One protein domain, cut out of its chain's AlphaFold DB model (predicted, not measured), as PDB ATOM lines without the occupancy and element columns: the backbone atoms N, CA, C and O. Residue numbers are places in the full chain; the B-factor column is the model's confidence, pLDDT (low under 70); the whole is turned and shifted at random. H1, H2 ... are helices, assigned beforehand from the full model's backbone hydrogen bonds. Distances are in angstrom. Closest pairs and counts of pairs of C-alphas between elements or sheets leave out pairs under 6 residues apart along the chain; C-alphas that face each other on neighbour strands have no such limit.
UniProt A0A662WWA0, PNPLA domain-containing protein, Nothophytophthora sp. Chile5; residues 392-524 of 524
ATOM      1  N   LYS A 392     147.359 263.921 313.011       48.78
ATOM      2  CA  LYS A 392     146.069 264.622 313.111       48.78
ATOM      3  C   LYS A 392     146.176 266.017 313.736       48.78
ATOM      4  O   LYS A 392     145.223 266.781 313.636       48.78
ATOM      5  N   LYS A 393     147.284 266.340 314.417       53.28
ATOM      6  CA  LYS A 393     147.319 267.465 315.359       53.28
ATOM      7  C   LYS A 393     147.839 268.798 314.804       53.28
ATOM      8  O   LYS A 393     147.502 269.813 315.404       53.28
ATOM      9  N   THR A 394     148.561 268.864 313.672       57.88
ATOM     10  CA  THR A 394     148.987 270.183 313.142       57.88
ATOM     11  C   THR A 394     149.282 270.185 311.636       57.88
ATOM     12  O   THR A 394     150.174 269.502 311.141       57.88
ATOM     13  N   THR A 395     148.544 271.010 310.895       60.22
ATOM     14  CA  THR A 395     148.571 271.116 309.426       60.22
ATOM     15  C   THR A 395     149.925 271.589 308.865       60.22
ATOM     16  O   THR A 395     150.360 271.120 307.816       60.22
ATOM     17  N   THR A 396     150.642 272.463 309.576       62.34
ATOM     18  CA  THR A 396     151.850 273.141 309.066       62.34
ATOM     19  C   THR A 396     153.058 272.215 308.867       62.34
ATOM     20  O   THR A 396     153.668 272.242 307.799       62.34
ATOM     21  N   TYR A 397     153.409 271.350 309.834       67.81
ATOM     22  CA  TYR A 397     154.566 270.451 309.656       67.81
ATOM     23  C   TYR A 397     154.282 269.324 308.662       67.81
ATOM     24  O   TYR A 397     155.201 268.814 308.033       67.81
ATOM     25  N   ASN A 398     153.016 268.945 308.496       65.44
ATOM     26  CA  ASN A 398     152.588 267.966 307.506       65.44
ATOM     27  C   ASN A 398     152.876 268.474 306.082       65.44
ATOM     28  O   ASN A 398     153.503 267.771 305.289       65.44
ATOM     29  N   PHE A 399     152.514 269.728 305.785       71.62
ATOM     30  CA  PHE A 399     152.870 270.377 304.519       71.62
ATOM     31  C   PHE A 399     154.377 270.581 304.366       71.62
ATOM     32  O   PHE A 399     154.919 270.335 303.290       71.62
ATOM     33  N   LEU A 400     155.065 270.954 305.446       72.38
ATOM     34  CA  LEU A 400     156.519 271.081 305.451       72.38
ATOM     35  C   LEU A 400     157.208 269.743 305.127       72.38
ATOM     36  O   LEU A 400     158.139 269.704 304.332       72.38
ATOM     37  N   ARG A 401     156.724 268.629 305.685       70.62
ATOM     38  CA  ARG A 401     157.254 267.275 305.456       70.62
ATOM     39  C   ARG A 401     157.092 266.852 303.998       70.62
ATOM     40  O   ARG A 401     158.048 266.361 303.403       70.62
ATOM     41  N   VAL A 402     155.920 267.098 303.412       70.56
ATOM     42  CA  VAL A 402     155.667 266.845 301.983       70.56
ATOM     43  C   VAL A 402     156.579 267.706 301.108       70.56
ATOM     44  O   VAL A 402     157.199 267.190 300.179       70.56
ATOM     45  N   GLU A 403     156.724 268.994 301.425       78.38
ATOM     46  CA  GLU A 403     157.630 269.896 300.707       78.38
ATOM     47  C   GLU A 403     159.084 269.394 300.763       78.38
ATOM     48  O   GLU A 403     159.750 269.293 299.731       78.38
ATOM     49  N   MET A 404     159.567 269.000 301.947       77.12
ATOM     50  CA  MET A 404     160.926 268.480 302.120       77.12
ATOM     51  C   MET A 404     161.144 267.169 301.363       77.12
ATOM     52  O   MET A 404     162.211 266.962 300.788       77.12
ATOM     53  N   MET A 405     160.139 266.291 301.303       71.50
ATOM     54  CA  MET A 405     160.212 265.073 300.493       71.50
ATOM     55  C   MET A 405     160.353 265.376 299.002       71.50
ATOM     56  O   MET A 405     161.161 264.737 298.329       71.50
ATOM     57  N   ILE A 406     159.594 266.349 298.492       74.56
ATOM     58  CA  ILE A 406     159.660 266.757 297.085       74.56
ATOM     59  C   ILE A 406     161.053 267.306 296.773       74.56
ATOM     60  O   ILE A 406     161.690 266.846 295.825       74.56
ATOM     61  N   TRP A 407     161.573 268.218 297.595       76.38
ATOM     62  CA  TRP A 407     162.914 268.770 297.398       76.38
ATOM     63  C   TRP A 407     164.014 267.715 297.516       76.38
ATOM     64  O   TRP A 407     164.965 267.733 296.735       76.38
ATOM     65  N   LYS A 408     163.869 266.748 298.427       77.19
ATOM     66  CA  LYS A 408     164.813 265.634 298.564       77.19
ATOM     67  C   LYS A 408     164.797 264.746 297.329       77.19
ATOM     68  O   LYS A 408     165.857 264.384 296.831       77.19
ATOM     69  N   LEU A 409     163.616 264.434 296.798       75.31
ATOM     70  CA  LEU A 409     163.480 263.682 295.554       75.31
ATOM     71  C   LEU A 409     164.128 264.433 294.385       75.31
ATOM     72  O   LEU A 409     164.904 263.837 293.642       75.31
ATOM     73  N   VAL A 410     163.875 265.738 294.259       76.62
ATOM     74  CA  VAL A 410     164.502 266.592 293.239       76.62
ATOM     75  C   VAL A 410     166.024 266.592 293.383       76.62
ATOM     76  O   VAL A 410     166.718 266.423 292.386       76.62
ATOM     77  N   ALA A 411     166.557 266.708 294.601       77.38
ATOM     78  CA  ALA A 411     167.995 266.678 294.856       77.38
ATOM     79  C   ALA A 411     168.624 265.316 294.516       77.38
ATOM     80  O   ALA A 411     169.696 265.273 293.917       77.38
ATOM     81  N   VAL A 412     167.957 264.204 294.845       75.31
ATOM     82  CA  VAL A 412     168.412 262.850 294.477       75.31
ATOM     83  C   VAL A 412     168.396 262.664 292.965       75.31
ATOM     84  O   VAL A 412     169.366 262.155 292.412       75.31
ATOM     85  N   VAL A 413     167.336 263.107 292.288       74.06
ATOM     86  CA  VAL A 413     167.237 263.049 290.824       74.06
ATOM     87  C   VAL A 413     168.309 263.925 290.178       74.06
ATOM     88  O   VAL A 413     168.994 263.465 289.273       74.06
ATOM     89  N   ALA A 414     168.521 265.147 290.667       74.81
ATOM     90  CA  ALA A 414     169.553 266.048 290.160       74.81
ATOM     91  C   ALA A 414     170.969 265.484 290.365       74.81
ATOM     92  O   ALA A 414     171.785 265.534 289.447       74.81
ATOM     93  N   ALA A 415     171.251 264.894 291.531       75.94
ATOM     94  CA  ALA A 415     172.527 264.239 291.816       75.94
ATOM     95  C   ALA A 415     172.724 262.953 290.992       75.94
ATOM     96  O   ALA A 415     173.842 262.642 290.590       75.94
ATOM     97  N   ALA A 416     171.647 262.216 290.703       69.81
ATOM     98  CA  ALA A 416     171.679 261.051 289.819       69.81
ATOM     99  C   ALA A 416     171.822 261.437 288.335       69.81
ATOM    100  O   ALA A 416     172.336 260.647 287.546       69.81
ATOM    101  N   LEU A 417     171.399 262.646 287.953       68.94
ATOM    102  CA  LEU A 417     171.521 263.225 286.613       68.94
ATOM    103  C   LEU A 417     172.771 264.109 286.468       68.94
ATOM    104  O   LEU A 417     172.753 265.112 285.752       68.94
ATOM    105  N   ASP A 418     173.878 263.747 287.121       73.31
ATOM    106  CA  ASP A 418     175.148 264.427 286.870       73.31
ATOM    107  C   ASP A 418     175.553 264.323 285.378       73.31
ATOM    108  O   ASP A 418     175.103 263.444 284.631       73.31
ATOM    109  N   ARG A 419     176.411 265.239 284.901       63.03
ATOM    110  CA  ARG A 419     176.822 265.291 283.478       63.03
ATOM    111  C   ARG A 419     177.391 263.957 282.974       63.03
ATOM    112  O   ARG A 419     177.269 263.634 281.795       63.03
ATOM    113  N   VAL A 420     177.985 263.178 283.874       65.75
ATOM    114  CA  VAL A 420     178.562 261.864 283.587       65.75
ATOM    115  C   VAL A 420     177.455 260.821 283.385       65.75
ATOM    116  O   VAL A 420     177.558 259.967 282.515       65.75
ATOM    117  N   SER A 421     176.361 260.889 284.137       68.75
ATOM    118  CA  SER A 421     175.199 259.997 284.047       68.75
ATOM    119  C   SER A 421     174.384 260.221 282.787       68.75
ATOM    120  O   SER A 421     173.960 259.245 282.173       68.75
ATOM    121  N   LEU A 422     174.249 261.474 282.348       68.19
ATOM    122  CA  LEU A 422     173.635 261.791 281.061       68.19
ATOM    123  C   LEU A 422     174.438 261.181 279.900       68.19
ATOM    124  O   LEU A 422     173.870 260.542 279.018       68.19
ATOM    125  N   PHE A 423     175.766 261.317 279.938       74.62
ATOM    126  CA  PHE A 423     176.658 260.725 278.940       74.62
ATOM    127  C   PHE A 423     176.558 259.192 278.912       74.62
ATOM    128  O   PHE A 423     176.394 258.602 277.845       74.62
ATOM    129  N   TRP A 424     176.574 258.545 280.083       76.56
ATOM    130  CA  TRP A 424     176.381 257.097 280.191       76.56
ATOM    131  C   TRP A 424     175.007 256.643 279.697       76.56
ATOM    132  O   TRP A 424     174.929 255.615 279.034       76.56
ATOM    133  N   ALA A 425     173.937 257.392 279.973       74.25
ATOM    134  CA  ALA A 425     172.599 257.068 279.489       74.25
ATOM    135  C   ALA A 425     172.506 257.173 277.959       74.25
ATOM    136  O   ALA A 425     171.910 256.303 277.324       74.25
ATOM    137  N   ILE A 426     173.138 258.187 277.358       81.56
ATOM    138  CA  ILE A 426     173.208 258.342 275.898       81.56
ATOM    139  C   ILE A 426     173.977 257.174 275.277       81.56
ATOM    140  O   ILE A 426     173.491 256.570 274.321       81.56
ATOM    141  N   LEU A 427     175.133 256.818 275.847       80.88
ATOM    142  CA  LEU A 427     175.929 255.684 275.387       80.88
ATOM    143  C   LEU A 427     175.129 254.380 275.496       80.88
ATOM    144  O   LEU A 427     174.956 253.700 274.495       80.88
ATOM    145  N   ALA A 428     174.563 254.088 276.670       79.50
ATOM    146  CA  ALA A 428     173.732 252.914 276.936       79.50
ATOM    147  C   ALA A 428     172.576 252.770 275.940       79.50
ATOM    148  O   ALA A 428     172.372 251.705 275.355       79.50
ATOM    149  N   THR A 429     171.840 253.862 275.732       79.81
ATOM    150  CA  THR A 429     170.710 253.902 274.801       79.81
ATOM    151  C   THR A 429     171.182 253.671 273.369       79.81
ATOM    152  O   THR A 429     170.554 252.904 272.650       79.81
ATOM    153  N   GLY A 430     172.307 254.270 272.967       84.81
ATOM    154  CA  GLY A 430     172.900 254.073 271.644       84.81
ATOM    155  C   GLY A 430     173.336 252.630 271.391       84.81
ATOM    156  O   GLY A 430     173.027 252.081 270.337       84.81
ATOM    157  N   THR A 431     173.986 251.984 272.364       81.62
ATOM    158  CA  THR A 431     174.426 250.584 272.244       81.62
ATOM    159  C   THR A 431     173.240 249.627 272.171       81.62
ATOM    160  O   THR A 431     173.215 248.740 271.322       81.62
ATOM    161  N   LEU A 432     172.226 249.819 273.023       82.31
ATOM    162  CA  LEU A 432     171.008 249.005 273.000       82.31
ATOM    163  C   LEU A 432     170.218 249.216 271.703       82.31
ATOM    164  O   LEU A 432     169.767 248.245 271.103       82.31
ATOM    165  N   LEU A 433     170.101 250.459 271.225       82.88
ATOM    166  CA  LEU A 433     169.440 250.772 269.958       82.88
ATOM    167  C   LEU A 433     170.179 250.152 268.767       82.88
ATOM    168  O   LEU A 433     169.535 249.595 267.885       82.88
ATOM    169  N   ALA A 434     171.514 250.189 268.750       82.00
ATOM    170  CA  ALA A 434     172.313 249.541 267.712       82.00
ATOM    171  C   ALA A 434     172.087 248.020 267.683       82.00
ATOM    172  O   ALA A 434     171.897 247.452 266.611       82.00
ATOM    173  N   LEU A 435     172.031 247.364 268.847       80.62
ATOM    174  CA  LEU A 435     171.731 245.930 268.939       80.62
ATOM    175  C   LEU A 435     170.305 245.597 268.472       80.62
ATOM    176  O   LEU A 435     170.106 244.577 267.816       80.62
ATOM    177  N   VAL A 436     169.327 246.463 268.754       79.69
ATOM    178  CA  VAL A 436     167.955 246.327 268.232       79.69
ATOM    179  C   VAL A 436     167.927 246.476 266.709       79.69
ATOM    180  O   VAL A 436     167.298 245.666 266.037       79.69
ATOM    181  N   MET A 437     168.641 247.458 266.150       83.06
ATOM    182  CA  MET A 437     168.732 247.665 264.695       83.06
ATOM    183  C   MET A 437     169.444 246.513 263.967       83.06
ATOM    184  O   MET A 437     169.211 246.304 262.781       83.06
ATOM    185  N   LEU A 438     170.287 245.757 264.677       86.06
ATOM    186  CA  LEU A 438     170.948 244.540 264.193       86.06
ATOM    187  C   LEU A 438     170.135 243.256 264.459       86.06
ATOM    188  O   LEU A 438     170.657 242.154 264.288       86.06
ATOM    189  N   ASP A 439     168.884 243.386 264.909       82.56
ATOM    190  CA  ASP A 439     167.985 242.281 265.266       82.56
ATOM    191  C   ASP A 439     168.533 241.341 266.366       82.56
ATOM    192  O   ASP A 439     168.103 240.205 266.529       82.56
ATOM    193  N   GLN A 440     169.475 241.820 267.185       79.25
ATOM    194  CA  GLN A 440     170.100 241.049 268.272       79.25
ATOM    195  C   GLN A 440     169.375 241.209 269.618       79.25
ATOM    196  O   GLN A 440     169.880 240.811 270.662       79.25
ATOM    197  N   HIS A 441     168.177 241.789 269.634       74.19
ATOM    198  CA  HIS A 441     167.442 242.111 270.862       74.19
ATOM    199  C   HIS A 441     166.988 240.884 271.683       74.19
ATOM    200  O   HIS A 441     166.589 241.023 272.839       74.19
ATOM    201  N   HIS A 442     167.082 239.681 271.113       71.88
ATOM    202  CA  HIS A 442     166.814 238.409 271.788       71.88
ATOM    203  C   HIS A 442     168.076 237.681 272.273       71.88
ATOM    204  O   HIS A 442     167.964 236.605 272.865       71.88
ATOM    205  N   THR A 443     169.276 238.213 272.020       78.31
ATOM    206  CA  THR A 443     170.506 237.521 272.407       78.31
ATOM    207  C   THR A 443     170.807 237.671 273.889       78.31
ATOM    208  O   THR A 443     170.445 238.644 274.559       78.31
ATOM    209  N   PHE A 444     171.533 236.687 274.416       73.44
ATOM    210  CA  PHE A 444     172.064 236.737 275.773       73.44
ATOM    211  C   PHE A 444     172.958 237.967 275.993       73.44
ATOM    212  O   PHE A 444     172.959 238.545 277.077       73.44
ATOM    213  N   GLU A 445     173.664 238.416 274.954       73.00
ATOM    214  CA  GLU A 445     174.509 239.611 274.989       73.00
ATOM    215  C   GLU A 445     173.674 240.878 275.184       73.00
ATOM    216  O   GLU A 445     174.019 241.699 276.029       73.00
ATOM    217  N   PHE A 446     172.534 241.013 274.494       75.50
ATOM    218  CA  PHE A 446     171.611 242.128 274.715       75.50
ATOM    219  C   PHE A 446     171.080 242.150 276.153       75.50
ATOM    220  O   PHE A 446     171.084 243.198 276.799       75.50
ATOM    221  N   MET A 447     170.695 240.988 276.688       73.81
ATOM    222  CA  MET A 447     170.214 240.862 278.069       73.81
ATOM    223  C   MET A 447     171.303 241.196 279.097       73.81
ATOM    224  O   MET A 447     171.030 241.897 280.070       73.81
ATOM    225  N   LEU A 448     172.544 240.748 278.874       77.06
ATOM    226  CA  LEU A 448     173.696 241.090 279.712       77.06
ATOM    227  C   LEU A 448     174.001 242.587 279.680       77.06
ATOM    228  O   LEU A 448     174.231 243.192 280.726       77.06
ATOM    229  N   VAL A 449     173.988 243.187 278.491       78.56
ATOM    230  CA  VAL A 449     174.234 244.618 278.301       78.56
ATOM    231  C   VAL A 449     173.129 245.428 278.975       78.56
ATOM    232  O   VAL A 449     173.436 246.352 279.723       78.56
ATOM    233  N   LEU A 450     171.856 245.072 278.788       77.38
ATOM    234  CA  LEU A 450     170.732 245.724 279.459       77.38
ATOM    235  C   LEU A 450     170.861 245.616 280.983       77.38
ATOM    236  O   LEU A 450     170.813 246.637 281.667       77.38
ATOM    237  N   ALA A 451     171.113 244.414 281.507       71.25
ATOM    238  CA  ALA A 451     171.288 244.183 282.937       71.25
ATOM    239  C   ALA A 451     172.459 244.992 283.519       71.25
ATOM    240  O   ALA A 451     172.309 245.620 284.567       71.25
ATOM    241  N   ALA A 452     173.604 245.041 282.831       78.19
ATOM    242  CA  ALA A 452     174.758 245.831 283.252       78.19
ATOM    243  C   ALA A 452     174.426 247.331 283.322       78.19
ATOM    244  O   ALA A 452     174.732 247.988 284.321       78.19
ATOM    245  N   HIS A 453     173.740 247.866 282.310       79.69
ATOM    246  CA  HIS A 453     173.319 249.268 282.294       79.69
ATOM    247  C   HIS A 453     172.290 249.579 283.388       79.69
ATOM    248  O   HIS A 453     172.403 250.607 284.061       79.69
ATOM    249  N   THR A 454     171.332 248.680 283.634       72.44
ATOM    250  CA  THR A 454     170.377 248.812 284.741       72.44
ATOM    251  C   THR A 454     171.086 248.804 286.097       72.44
ATOM    252  O   THR A 454     170.796 249.655 286.937       72.44
ATOM    253  N   CYS A 455     172.064 247.916 286.308       75.69
ATOM    254  CA  CYS A 455     172.859 247.864 287.537       75.69
ATOM    255  C   CYS A 455     173.633 249.164 287.790       75.69
ATOM    256  O   CYS A 455     173.603 249.686 288.905       75.69
ATOM    257  N   VAL A 456     174.279 249.725 286.762       79.00
ATOM    258  CA  VAL A 456     174.986 251.011 286.876       79.00
ATOM    259  C   VAL A 456     174.010 252.139 287.217       79.00
ATOM    260  O   VAL A 456     174.284 252.923 288.126       79.00
ATOM    261  N   GLY A 457     172.851 252.195 286.552       73.56
ATOM    262  CA  GLY A 457     171.798 253.166 286.865       73.56
ATOM    263  C   GLY A 457     171.332 253.075 288.321       73.56
ATOM    264  O   GLY A 457     171.296 254.083 289.026       73.56
ATOM    265  N   LEU A 458     171.065 251.862 288.813       72.56
ATOM    266  CA  LEU A 458     170.658 251.620 290.201       72.56
ATOM    267  C   LEU A 458     171.746 252.010 291.209       72.56
ATOM    268  O   LEU A 458     171.442 252.651 292.217       72.56
ATOM    269  N   MET A 459     173.011 251.670 290.945       75.50
ATOM    270  CA  MET A 459     174.135 252.068 291.799       75.50
ATOM    271  C   MET A 459     174.279 253.588 291.871       75.50
ATOM    272  O   MET A 459     174.511 254.127 292.952       75.50
ATOM    273  N   LYS A 460     174.094 254.294 290.751       77.12
ATOM    274  CA  LYS A 460     174.135 255.759 290.726       77.12
ATOM    275  C   LYS A 460     172.994 256.388 291.511       77.12
ATOM    276  O   LYS A 460     173.253 257.257 292.338       77.12
ATOM    277  N   CYS A 461     171.766 255.908 291.329       71.50
ATOM    278  CA  CYS A 461     170.623 256.353 292.125       71.50
ATOM    279  C   CYS A 461     170.846 256.105 293.623       71.50
ATOM    280  O   CYS A 461     170.587 256.989 294.437       71.50
ATOM    281  N   LYS A 462     171.387 254.937 293.996       74.12
ATOM    282  CA  LYS A 462     171.742 254.619 295.386       74.12
ATOM    283  C   LYS A 462     172.798 255.579 295.933       74.12
ATOM    284  O   LYS A 462     172.618 256.097 297.029       74.12
ATOM    285  N   ASN A 463     173.863 255.841 295.178       77.50
ATOM    286  CA  ASN A 463     174.940 256.737 295.600       77.50
ATOM    287  C   ASN A 463     174.453 258.185 295.750       77.50
ATOM    288  O   ASN A 463     174.746 258.829 296.757       77.50
ATOM    289  N   ALA A 464     173.657 258.670 294.793       78.94
ATOM    290  CA  ALA A 464     173.001 259.970 294.861       78.94
ATOM    291  C   ALA A 464     172.092 260.065 296.093       78.94
ATOM    292  O   ALA A 464     172.180 261.026 296.855       78.94
ATOM    293  N   TYR A 465     171.291 259.029 296.352       74.69
ATOM    294  CA  TYR A 465     170.458 258.948 297.546       74.69
ATOM    295  C   TYR A 465     171.285 259.000 298.834       74.69
ATOM    296  O   TYR A 465     170.977 259.797 299.715       74.69
ATOM    297  N   THR A 466     172.358 258.211 298.950       73.38
ATOM    298  CA  THR A 466     173.218 258.219 300.144       73.38
ATOM    299  C   THR A 466     173.937 259.549 300.341       73.38
ATOM    300  O   THR A 466     174.048 260.007 301.473       73.38
ATOM    301  N   HIS A 467     174.379 260.189 299.257       78.94
ATOM    302  CA  HIS A 467     175.039 261.491 299.300       78.94
ATOM    303  C   HIS A 467     174.078 262.582 299.776       78.94
ATOM    304  O   HIS A 467     174.389 263.333 300.695       78.94
ATOM    305  N   VAL A 468     172.883 262.642 299.185       78.38
ATOM    306  CA  VAL A 468     171.844 263.599 299.581       78.38
ATOM    307  C   VAL A 468     171.396 263.325 301.018       78.38
ATOM    308  O   VAL A 468     171.315 264.246 301.816       78.38
ATOM    309  N   ASN A 469     171.177 262.066 301.399       72.62
ATOM    310  CA  ASN A 469     170.745 261.715 302.752       72.62
ATOM    311  C   ASN A 469     171.818 261.958 303.827       72.62
ATOM    312  O   ASN A 469     171.476 262.147 304.989       72.62
ATOM    313  N   GLY A 470     173.096 261.923 303.449       74.50
ATOM    314  CA  GLY A 470     174.226 262.221 304.327       74.50
ATOM    315  C   GLY A 470     174.609 263.701 304.376       74.50
ATOM    316  O   GLY A 470     175.551 264.040 305.088       74.50
ATOM    317  N   SER A 471     173.930 264.578 303.625       82.06
ATOM    318  CA  SER A 471     174.270 265.998 303.619       82.06
ATOM    319  C   SER A 471     173.839 266.678 304.920       82.06
ATOM    320  O   SER A 471     172.786 266.388 305.494       82.06
ATOM    321  N   GLU A 472     174.661 267.625 305.367       80.50
ATOM    322  CA  GLU A 472     174.409 268.404 306.577       80.50
ATOM    323  C   GLU A 472     173.075 269.159 306.503       80.50
ATOM    324  O   GLU A 472     172.286 269.106 307.443       80.50
ATOM    325  N   GLN A 473     172.762 269.743 305.345       79.44
ATOM    326  CA  GLN A 473     171.499 270.442 305.098       79.44
ATOM    327  C   GLN A 473     170.272 269.545 305.339       79.44
ATOM    328  O   GLN A 473     169.321 269.963 305.998       79.44
ATOM    329  N   TRP A 474     170.285 268.300 304.846       79.56
ATOM    330  CA  TRP A 474     169.156 267.376 305.014       79.56
ATOM    331  C   TRP A 474     169.038 266.843 306.439       79.56
ATOM    332  O   TRP A 474     167.920 266.667 306.929       79.56
ATOM    333  N   ARG A 475     170.171 266.648 307.125       80.69
ATOM    334  CA  ARG A 475     170.193 266.317 308.553       80.69
ATOM    335  C   ARG A 475     169.558 267.436 309.383       80.69
ATOM    336  O   ARG A 475     168.655 267.161 310.170       80.69
ATOM    337  N   VAL A 476     169.966 268.686 309.156       81.44
ATOM    338  CA  VAL A 476     169.439 269.863 309.868       81.44
ATOM    339  C   VAL A 476     167.945 270.048 309.596       81.44
ATOM    340  O   VAL A 476     167.178 270.247 310.537       81.44
ATOM    341  N   LEU A 477     167.490 269.907 308.345       77.94
ATOM    342  CA  LEU A 477     166.062 269.968 307.999       77.94
ATOM    343  C   LEU A 477     165.242 268.892 308.724       77.94
ATOM    344  O   LEU A 477     164.180 269.187 309.274       77.94
ATOM    345  N   GLN A 478     165.739 267.655 308.768       77.62
ATOM    346  CA  GLN A 478     165.058 266.557 309.449       77.62
ATOM    347  C   GLN A 478     165.001 266.772 310.969       77.62
ATOM    348  O   GLN A 478     163.943 266.597 311.573       77.62
ATOM    349  N   GLU A 479     166.098 267.215 311.583       81.00
ATOM    350  CA  GLU A 479     166.142 267.580 313.005       81.00
ATOM    351  C   GLU A 479     165.196 268.743 313.331       81.00
ATOM    352  O   GLU A 479     164.535 268.720 314.369       81.00
ATOM    353  N   SER A 480     165.066 269.716 312.425       77.94
ATOM    354  CA  SER A 480     164.157 270.857 312.582       77.94
ATOM    355  C   SER A 480     162.691 270.417 312.620       77.94
ATOM    356  O   SER A 480     161.934 270.840 313.494       77.94
ATOM    357  N   VAL A 481     162.281 269.536 311.698       74.38
ATOM    358  CA  VAL A 481     160.911 268.993 311.654       74.38
ATOM    359  C   VAL A 481     160.597 268.198 312.926       74.38
ATOM    360  O   VAL A 481     159.539 268.398 313.521       74.38
ATOM    361  N   MET A 482     161.538 267.371 313.394       74.81
ATOM    362  CA  MET A 482     161.393 266.600 314.638       74.81
ATOM    363  C   MET A 482     161.319 267.501 315.883       74.81
ATOM    364  O   MET A 482     160.554 267.223 316.809       74.81
ATOM    365  N   ALA A 483     162.091 268.593 315.919       74.69
ATOM    366  CA  ALA A 483     162.055 269.568 317.009       74.69
ATOM    367  C   ALA A 483     160.700 270.295 317.080       74.69
ATOM    368  O   ALA A 483     160.118 270.410 318.161       74.69
ATOM    369  N   MET A 484     160.156 270.707 315.929       71.38
ATOM    370  CA  MET A 484     158.822 271.312 315.843       71.38
ATOM    371  C   MET A 484     157.712 270.343 316.268       71.38
ATOM    372  O   MET A 484     156.789 270.745 316.977       71.38
ATOM    373  N   GLU A 485     157.812 269.065 315.893       69.81
ATOM    374  CA  GLU A 485     156.864 268.019 316.301       69.81
ATOM    375  C   GLU A 485     156.874 267.813 317.824       69.81
ATOM    376  O   GLU A 485     155.825 267.840 318.473       69.81
ATOM    377  N   LYS A 486     158.070 267.705 318.416       70.88
ATOM    378  CA  LYS A 486     158.245 267.549 319.865       70.88
ATOM    379  C   LYS A 486     157.699 268.746 320.648       70.88
ATOM    380  O   LYS A 486     157.073 268.558 321.689       70.88
ATOM    381  N   HIS A 487     157.916 269.966 320.156       66.56
ATOM    382  CA  HIS A 487     157.440 271.185 320.810       66.56
ATOM    383  C   HIS A 487     155.915 271.361 320.681       66.56
ATOM    384  O   HIS A 487     155.259 271.779 321.635       66.56
ATOM    385  N   SER A 488     155.326 270.980 319.541       59.53
ATOM    386  CA  SER A 488     153.868 271.001 319.334       59.53
ATOM    387  C   SER A 488     153.125 269.994 320.218       59.53
ATOM    388  O   SER A 488     151.972 270.236 320.557       59.53
ATOM    389  N   GLY A 489     153.757 268.878 320.594       57.44
ATOM    390  CA  GLY A 489     153.179 267.906 321.528       57.44
ATOM    391  C   GLY A 489     153.190 268.355 322.996       57.44
ATOM    392  O   GLY A 489     152.456 267.789 323.799       57.44
ATOM    393  N   ALA A 490     154.003 269.358 323.350       57.31
ATOM    394  CA  ALA A 490     154.187 269.819 324.729       57.31
ATOM    395  C   ALA A 490     153.328 271.042 325.109       57.31
ATOM    396  O   ALA A 490     153.092 271.264 326.292       57.31
ATOM    397  N   ASN A 491     152.855 271.828 324.135       53.84
ATOM    398  CA  ASN A 491     152.102 273.069 324.361       53.84
ATOM    399  C   ASN A 491     150.783 273.058 323.566       53.84
ATOM    400  O   ASN A 491     150.688 273.633 322.487       53.84
ATOM    401  N   GLU A 492     149.745 272.406 324.103       49.97
ATOM    402  CA  GLU A 492     148.442 272.245 323.426       49.97
ATOM    403  C   GLU A 492     147.577 273.532 323.387       49.97
ATOM    404  O   GLU A 492     146.534 273.531 322.743       49.97
ATOM    405  N   HIS A 493     147.971 274.621 324.068       48.09
ATOM    406  CA  HIS A 493     147.117 275.809 324.294       48.09
ATOM    407  C   HIS A 493     147.741 277.157 323.871       48.09
ATOM    408  O   HIS A 493     147.156 278.207 324.132       48.09
ATOM    409  N   ALA A 494     148.916 277.165 323.235       45.84
ATOM    410  CA  ALA A 494     149.603 278.401 322.846       45.84
ATOM    411  C   ALA A 494     149.530 278.639 321.329       45.84
ATOM    412  O   ALA A 494     149.713 277.709 320.542       45.84
ATOM    413  N   HIS A 495     149.311 279.896 320.917       46.84
ATOM    414  CA  HIS A 495     149.547 280.323 319.535       46.84
ATOM    415  C   HIS A 495     150.978 279.953 319.129       46.84
ATOM    416  O   HIS A 495     151.899 280.126 319.932       46.84
ATOM    417  N   PRO A 496     151.193 279.419 317.920       50.97
ATOM    418  CA  PRO A 496     152.437 278.746 317.642       50.97
ATOM    419  C   PRO A 496     153.500 279.754 317.196       50.97
ATOM    420  O   PRO A 496     153.714 279.986 316.011       50.97
ATOM    421  N   THR A 497     154.200 280.357 318.149       54.25
ATOM    422  CA  THR A 497     155.466 281.042 317.881       54.25
ATOM    423  C   THR A 497     156.579 279.997 317.834       54.25
ATOM    424  O   THR A 497     157.173 279.610 318.839       54.25
ATOM    425  N   TYR A 498     156.828 279.483 316.628       57.16
ATOM    426  CA  TYR A 498     157.780 278.399 316.356       57.16
ATOM    427  C   TYR A 498     159.258 278.794 316.541       57.16
ATOM    428  O   TYR A 498     160.128 277.924 316.535       57.16
ATOM    429  N   GLU A 499     159.559 280.085 316.714       57.06
ATOM    430  CA  GLU A 499     160.927 280.610 316.845       57.06
ATOM    431  C   GLU A 499     161.663 280.098 318.088       57.06
ATOM    432  O   GLU A 499     162.882 279.961 318.064       57.06
ATOM    433  N   HIS A 500     160.947 279.758 319.163       58.56
ATOM    434  CA  HIS A 500     161.571 279.299 320.409       58.56
ATOM    435  C   HIS A 500     161.938 277.806 320.417       58.56
ATOM    436  O   HIS A 500     162.683 277.366 321.291       58.56
ATOM    437  N   ALA A 501     161.435 277.027 319.453       65.44
ATOM    438  CA  ALA A 501     161.657 275.581 319.367       65.44
ATOM    439  C   ALA A 501     162.869 275.194 318.502       65.44
ATOM    440  O   ALA A 501     163.323 274.050 318.556       65.44
ATOM    441  N   LEU A 502     163.356 276.125 317.681       75.69
ATOM    442  CA  LEU A 502     164.369 275.888 316.659       75.69
ATOM    443  C   LEU A 502     165.681 276.562 317.043       75.69
ATOM    444  O   LEU A 502     165.705 277.680 317.556       75.69
ATOM    445  N   THR A 503     166.801 275.905 316.754       82.44
ATOM    446  CA  THR A 503     168.097 276.585 316.814       82.44
ATOM    447  C   THR A 503     168.184 277.638 315.706       82.44
ATOM    448  O   THR A 503     167.498 277.566 314.686       82.44
ATOM    449  N   ARG A 504     169.076 278.621 315.872       78.25
ATOM    450  CA  ARG A 504     169.308 279.665 314.859       78.25
ATOM    451  C   ARG A 504     169.701 279.084 313.494       78.25
ATOM    452  O   ARG A 504     169.317 279.617 312.462       78.25
ATOM    453  N   GLU A 505     170.445 277.983 313.504       81.38
ATOM    454  CA  GLU A 505     170.831 277.240 312.305       81.38
ATOM    455  C   GLU A 505     169.615 276.592 311.627       81.38
ATOM    456  O   GLU A 505     169.389 276.793 310.437       81.38
ATOM    457  N   GLN A 506     168.779 275.898 312.401       82.12
ATOM    458  CA  GLN A 506     167.555 275.261 311.916       82.12
ATOM    459  C   GLN A 506     166.568 276.277 311.323       82.12
ATOM    460  O   GLN A 506     166.009 276.050 310.251       82.12
ATOM    461  N   HIS A 507     166.393 277.420 311.991       81.31
ATOM    462  CA  HIS A 507     165.553 278.511 311.503       81.31
ATOM    463  C   HIS A 507     166.054 279.049 310.156       81.31
ATOM    464  O   HIS A 507     165.289 279.101 309.197       81.31
ATOM    465  N   ASN A 508     167.345 279.378 310.047       81.06
ATOM    466  CA  ASN A 508     167.918 279.914 308.810       81.06
ATOM    467  C   ASN A 508     167.765 278.939 307.631       81.06
ATOM    468  O   ASN A 508     167.339 279.341 306.548       81.06
ATOM    469  N   VAL A 509     168.048 277.650 307.851       82.06
ATOM    470  CA  VAL A 509     167.929 276.619 306.808       82.06
ATOM    471  C   VAL A 509     166.478 276.455 306.345       82.06
ATOM    472  O   VAL A 509     166.232 276.306 305.145       82.06
ATOM    473  N   LEU A 510     165.506 276.517 307.260       78.56
ATOM    474  CA  LEU A 510     164.082 276.444 306.927       78.56
ATOM    475  C   LEU A 510     163.584 277.688 306.181       78.56
ATOM    476  O   LEU A 510     162.833 277.546 305.216       78.56
ATOM    477  N   VAL A 511     164.021 278.887 306.577       82.31
ATOM    478  CA  VAL A 511     163.696 280.137 305.870       82.31
ATOM    479  C   VAL A 511     164.219 280.106 304.439       82.31
ATOM    480  O   VAL A 511     163.528 280.566 303.534       82.31
ATOM    481  N   GLU A 512     165.402 279.547 304.206       80.38
ATOM    482  CA  GLU A 512     165.977 279.438 302.865       80.38
ATOM    483  C   GLU A 512     165.296 278.334 302.037       80.38
ATOM    484  O   GLU A 512     164.894 278.552 300.890       80.38
ATOM    485  N   SER A 513     165.081 277.165 302.644       76.00
ATOM    486  CA  SER A 513     164.740 275.934 301.918       76.00
ATOM    487  C   SER A 513     163.240 275.627 301.836       76.00
ATOM    488  O   SER A 513     162.849 274.810 301.006       76.00
ATOM    489  N   SER A 514     162.385 276.246 302.662       79.38
ATOM    490  CA  SER A 514     160.948 275.942 302.708       79.38
ATOM    491  C   SER A 514     160.061 277.156 302.440       79.38
ATOM    492  O   SER A 514     160.086 278.167 303.141       79.38
ATOM    493  N   PHE A 515     159.193 277.018 301.441       78.12
ATOM    494  CA  PHE A 515     158.109 277.945 301.162       78.12
ATOM    495  C   PHE A 515     157.004 277.874 302.220       78.12
ATOM    496  O   PHE A 515     156.519 278.916 302.660       78.12
ATOM    497  N   VAL A 516     156.633 276.667 302.662       74.81
ATOM    498  CA  VAL A 516     155.593 276.468 303.683       74.81
ATOM    499  C   VAL A 516     155.999 277.135 304.998       74.81
ATOM    500  O   VAL A 516     155.181 277.822 305.610       74.81
ATOM    501  N   TYR A 517     157.268 276.999 305.394       75.25
ATOM    502  CA  TYR A 517     157.808 277.634 306.592       75.25
ATOM    503  C   TYR A 517     157.738 279.162 306.501       75.25
ATOM    504  O   TYR A 517     157.137 279.782 307.376       75.25
ATOM    505  N   ARG A 518     158.247 279.761 305.411       78.75
ATOM    506  CA  ARG A 518     158.205 281.221 305.189       78.75
ATOM    507  C   ARG A 518     156.793 281.789 305.234       78.75
ATOM    508  O   ARG A 518     156.573 282.850 305.810       78.75
ATOM    509  N   MET A 519     155.838 281.096 304.620       70.25
ATOM    510  CA  MET A 519     154.434 281.495 304.665       70.25
ATOM    511  C   MET A 519     153.907 281.424 306.098       70.25
ATOM    512  O   MET A 519     153.323 282.390 306.571       70.25
ATOM    513  N   SER A 520     154.177 280.336 306.821       66.25
ATOM    514  CA  SER A 520     153.718 280.176 308.206       66.25
ATOM    515  C   SER A 520     154.321 281.189 309.185       66.25
ATOM    516  O   SER A 520     153.626 281.613 310.101       66.25
ATOM    517  N   SER A 521     155.569 281.619 308.976       62.69
ATOM    518  CA  SER A 521     156.243 282.617 309.814       62.69
ATOM    519  C   SER A 521     155.866 284.059 309.472       62.69
ATOM    520  O   SER A 521     156.075 284.943 310.289       62.69
ATOM    521  N   SER A 522     155.329 284.309 308.273       53.53
ATOM    522  CA  SER A 522     154.939 285.653 307.812       53.53
ATOM    523  C   SER A 522     153.506 286.044 308.208       53.53
ATOM    524  O   SER A 522     153.122 287.197 308.040       53.53
ATOM    525  N   PHE A 523     152.707 285.091 308.703       43.28
ATOM    526  CA  PHE A 523     151.347 285.310 309.220       43.28
ATOM    527  C   PHE A 523     151.292 285.463 310.753       43.28
ATOM    528  O   PHE A 523     150.197 285.437 311.317       43.28
ATOM    529  N   VAL A 524     152.449 285.600 311.415       38.00
ATOM    530  CA  VAL A 524     152.578 285.833 312.865       38.00
ATOM    531  C   VAL A 524     152.880 287.297 313.144       38.00
ATOM    532  O   VAL A 524     153.730 287.864 312.421       38.00
TER     533      VAL A 524
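AT A GLANCE: This is residues 392 to 524 of the 524 residues of the protein "PNPLA domain-containing protein" of Nothophytophthora sp. Chile5 (UniProt A0A662WWA0). The model is a long, slim rod of helices in two rows that run opposite ways: H1 and then H2 lead from one end to the other, each row turning a corner on the way, and H3 and then H4 lead back beside them. H2 and H3 make a hairpin at one end of the rod, H1 and H4 lie side by side in the other half, and there the short helices H5 and H6 cover one side, H5 packing across H4 and H6 packing on H1. The printed part has 133 residues with six named helices, in the order H1, H2, H3, H4, H5, H6, and no named strand; the class is all helix. The whole is extended, with a radius of gyration of the C-alphas of 22.1 A and spans of 71 by 28 by 22 A.

HOW THE PARTS SIT: The longest helix is H3, residues 444 to 469. H2, residues 419 to 437, touches H3, and the two form a helical hairpin at a shallow tilt of 17 degrees, opposite ways; their closest C-alphas are those of Ala 428 and His 453, 6.5 A apart. H1, residues 395 to 416, touches H3 with residues 408 to 416 alone, and H3 touches H1 with residues 460 to 468 alone. There the closest C-alphas are those of Ala 415 and Ala 464, 5.3 A apart, and the two helices run opposite ways at a steep tilt of 47 degrees. H1 and H2 meet only through their link. H4, residues 472 to 488, touches H1 at a shallow tilt of 12 degrees, opposite ways, with the C-alphas of Tyr 397 and Val 481 closest at 6.8 A. H3 and H4 are close but not clearly touching; their closest C-alphas, those of Val 468 and Trp 474, are 7.1 A apart. H5, residues 504 to 513, touches residues 473 to 480 of H4 alone; the closest C-alphas are those of Ser 480 and Gln 506, 5.6 A apart, and the tilt of 72 degrees is only just about perpendicular. H6, residues 515 to 522, touches residues 396 to 403 of H1 alone, with the C-alphas of Leu 400 and Val 516 closest at 5.7 A; the two run opposite ways at 38 degrees, only just a steep tilt. H1 is the hub, touching H3, H4 and H6. H5 and H6 touch only at the corner by their link, where the C-alphas of Val 511 and Arg 518 are closest at 5.6 A. H1 and H5 are near each other, with 5 pairs of C-alphas within 10 A. H2 is apart from H4, H5 and H6. In H1, H2, H3, H4, H5 and H6 every O i to N i+4 pair is within hydrogen-bond range.

IN THESE COORDINATES: H3 measures 36.8 A from first to last C-alpha, and C-alpha 444 is at (172.064, 236.737, 275.773). H1 begins at C-alpha 395, at (148.571, 271.116, 309.426), and is 31.9 A long. H2 is 27.0 A long and H4 24.3 A. H5 has 10 residues and H6 has 8; H6 ends at C-alpha 522, at (154.939, 285.653, 307.812).

THE WHOLE: The two C-alphas farthest apart, those of Leu 438 and His 493, are 71.8 A apart. The printed part has no cut, and residue 524 is the chain's last. The link from H4 to H5 is long, residues 489 to 503. The mean pLDDT of the printed part is 72.4; 34 residues are under 70, among them residues 392 to 398, 487 to 501 and 520 to 524.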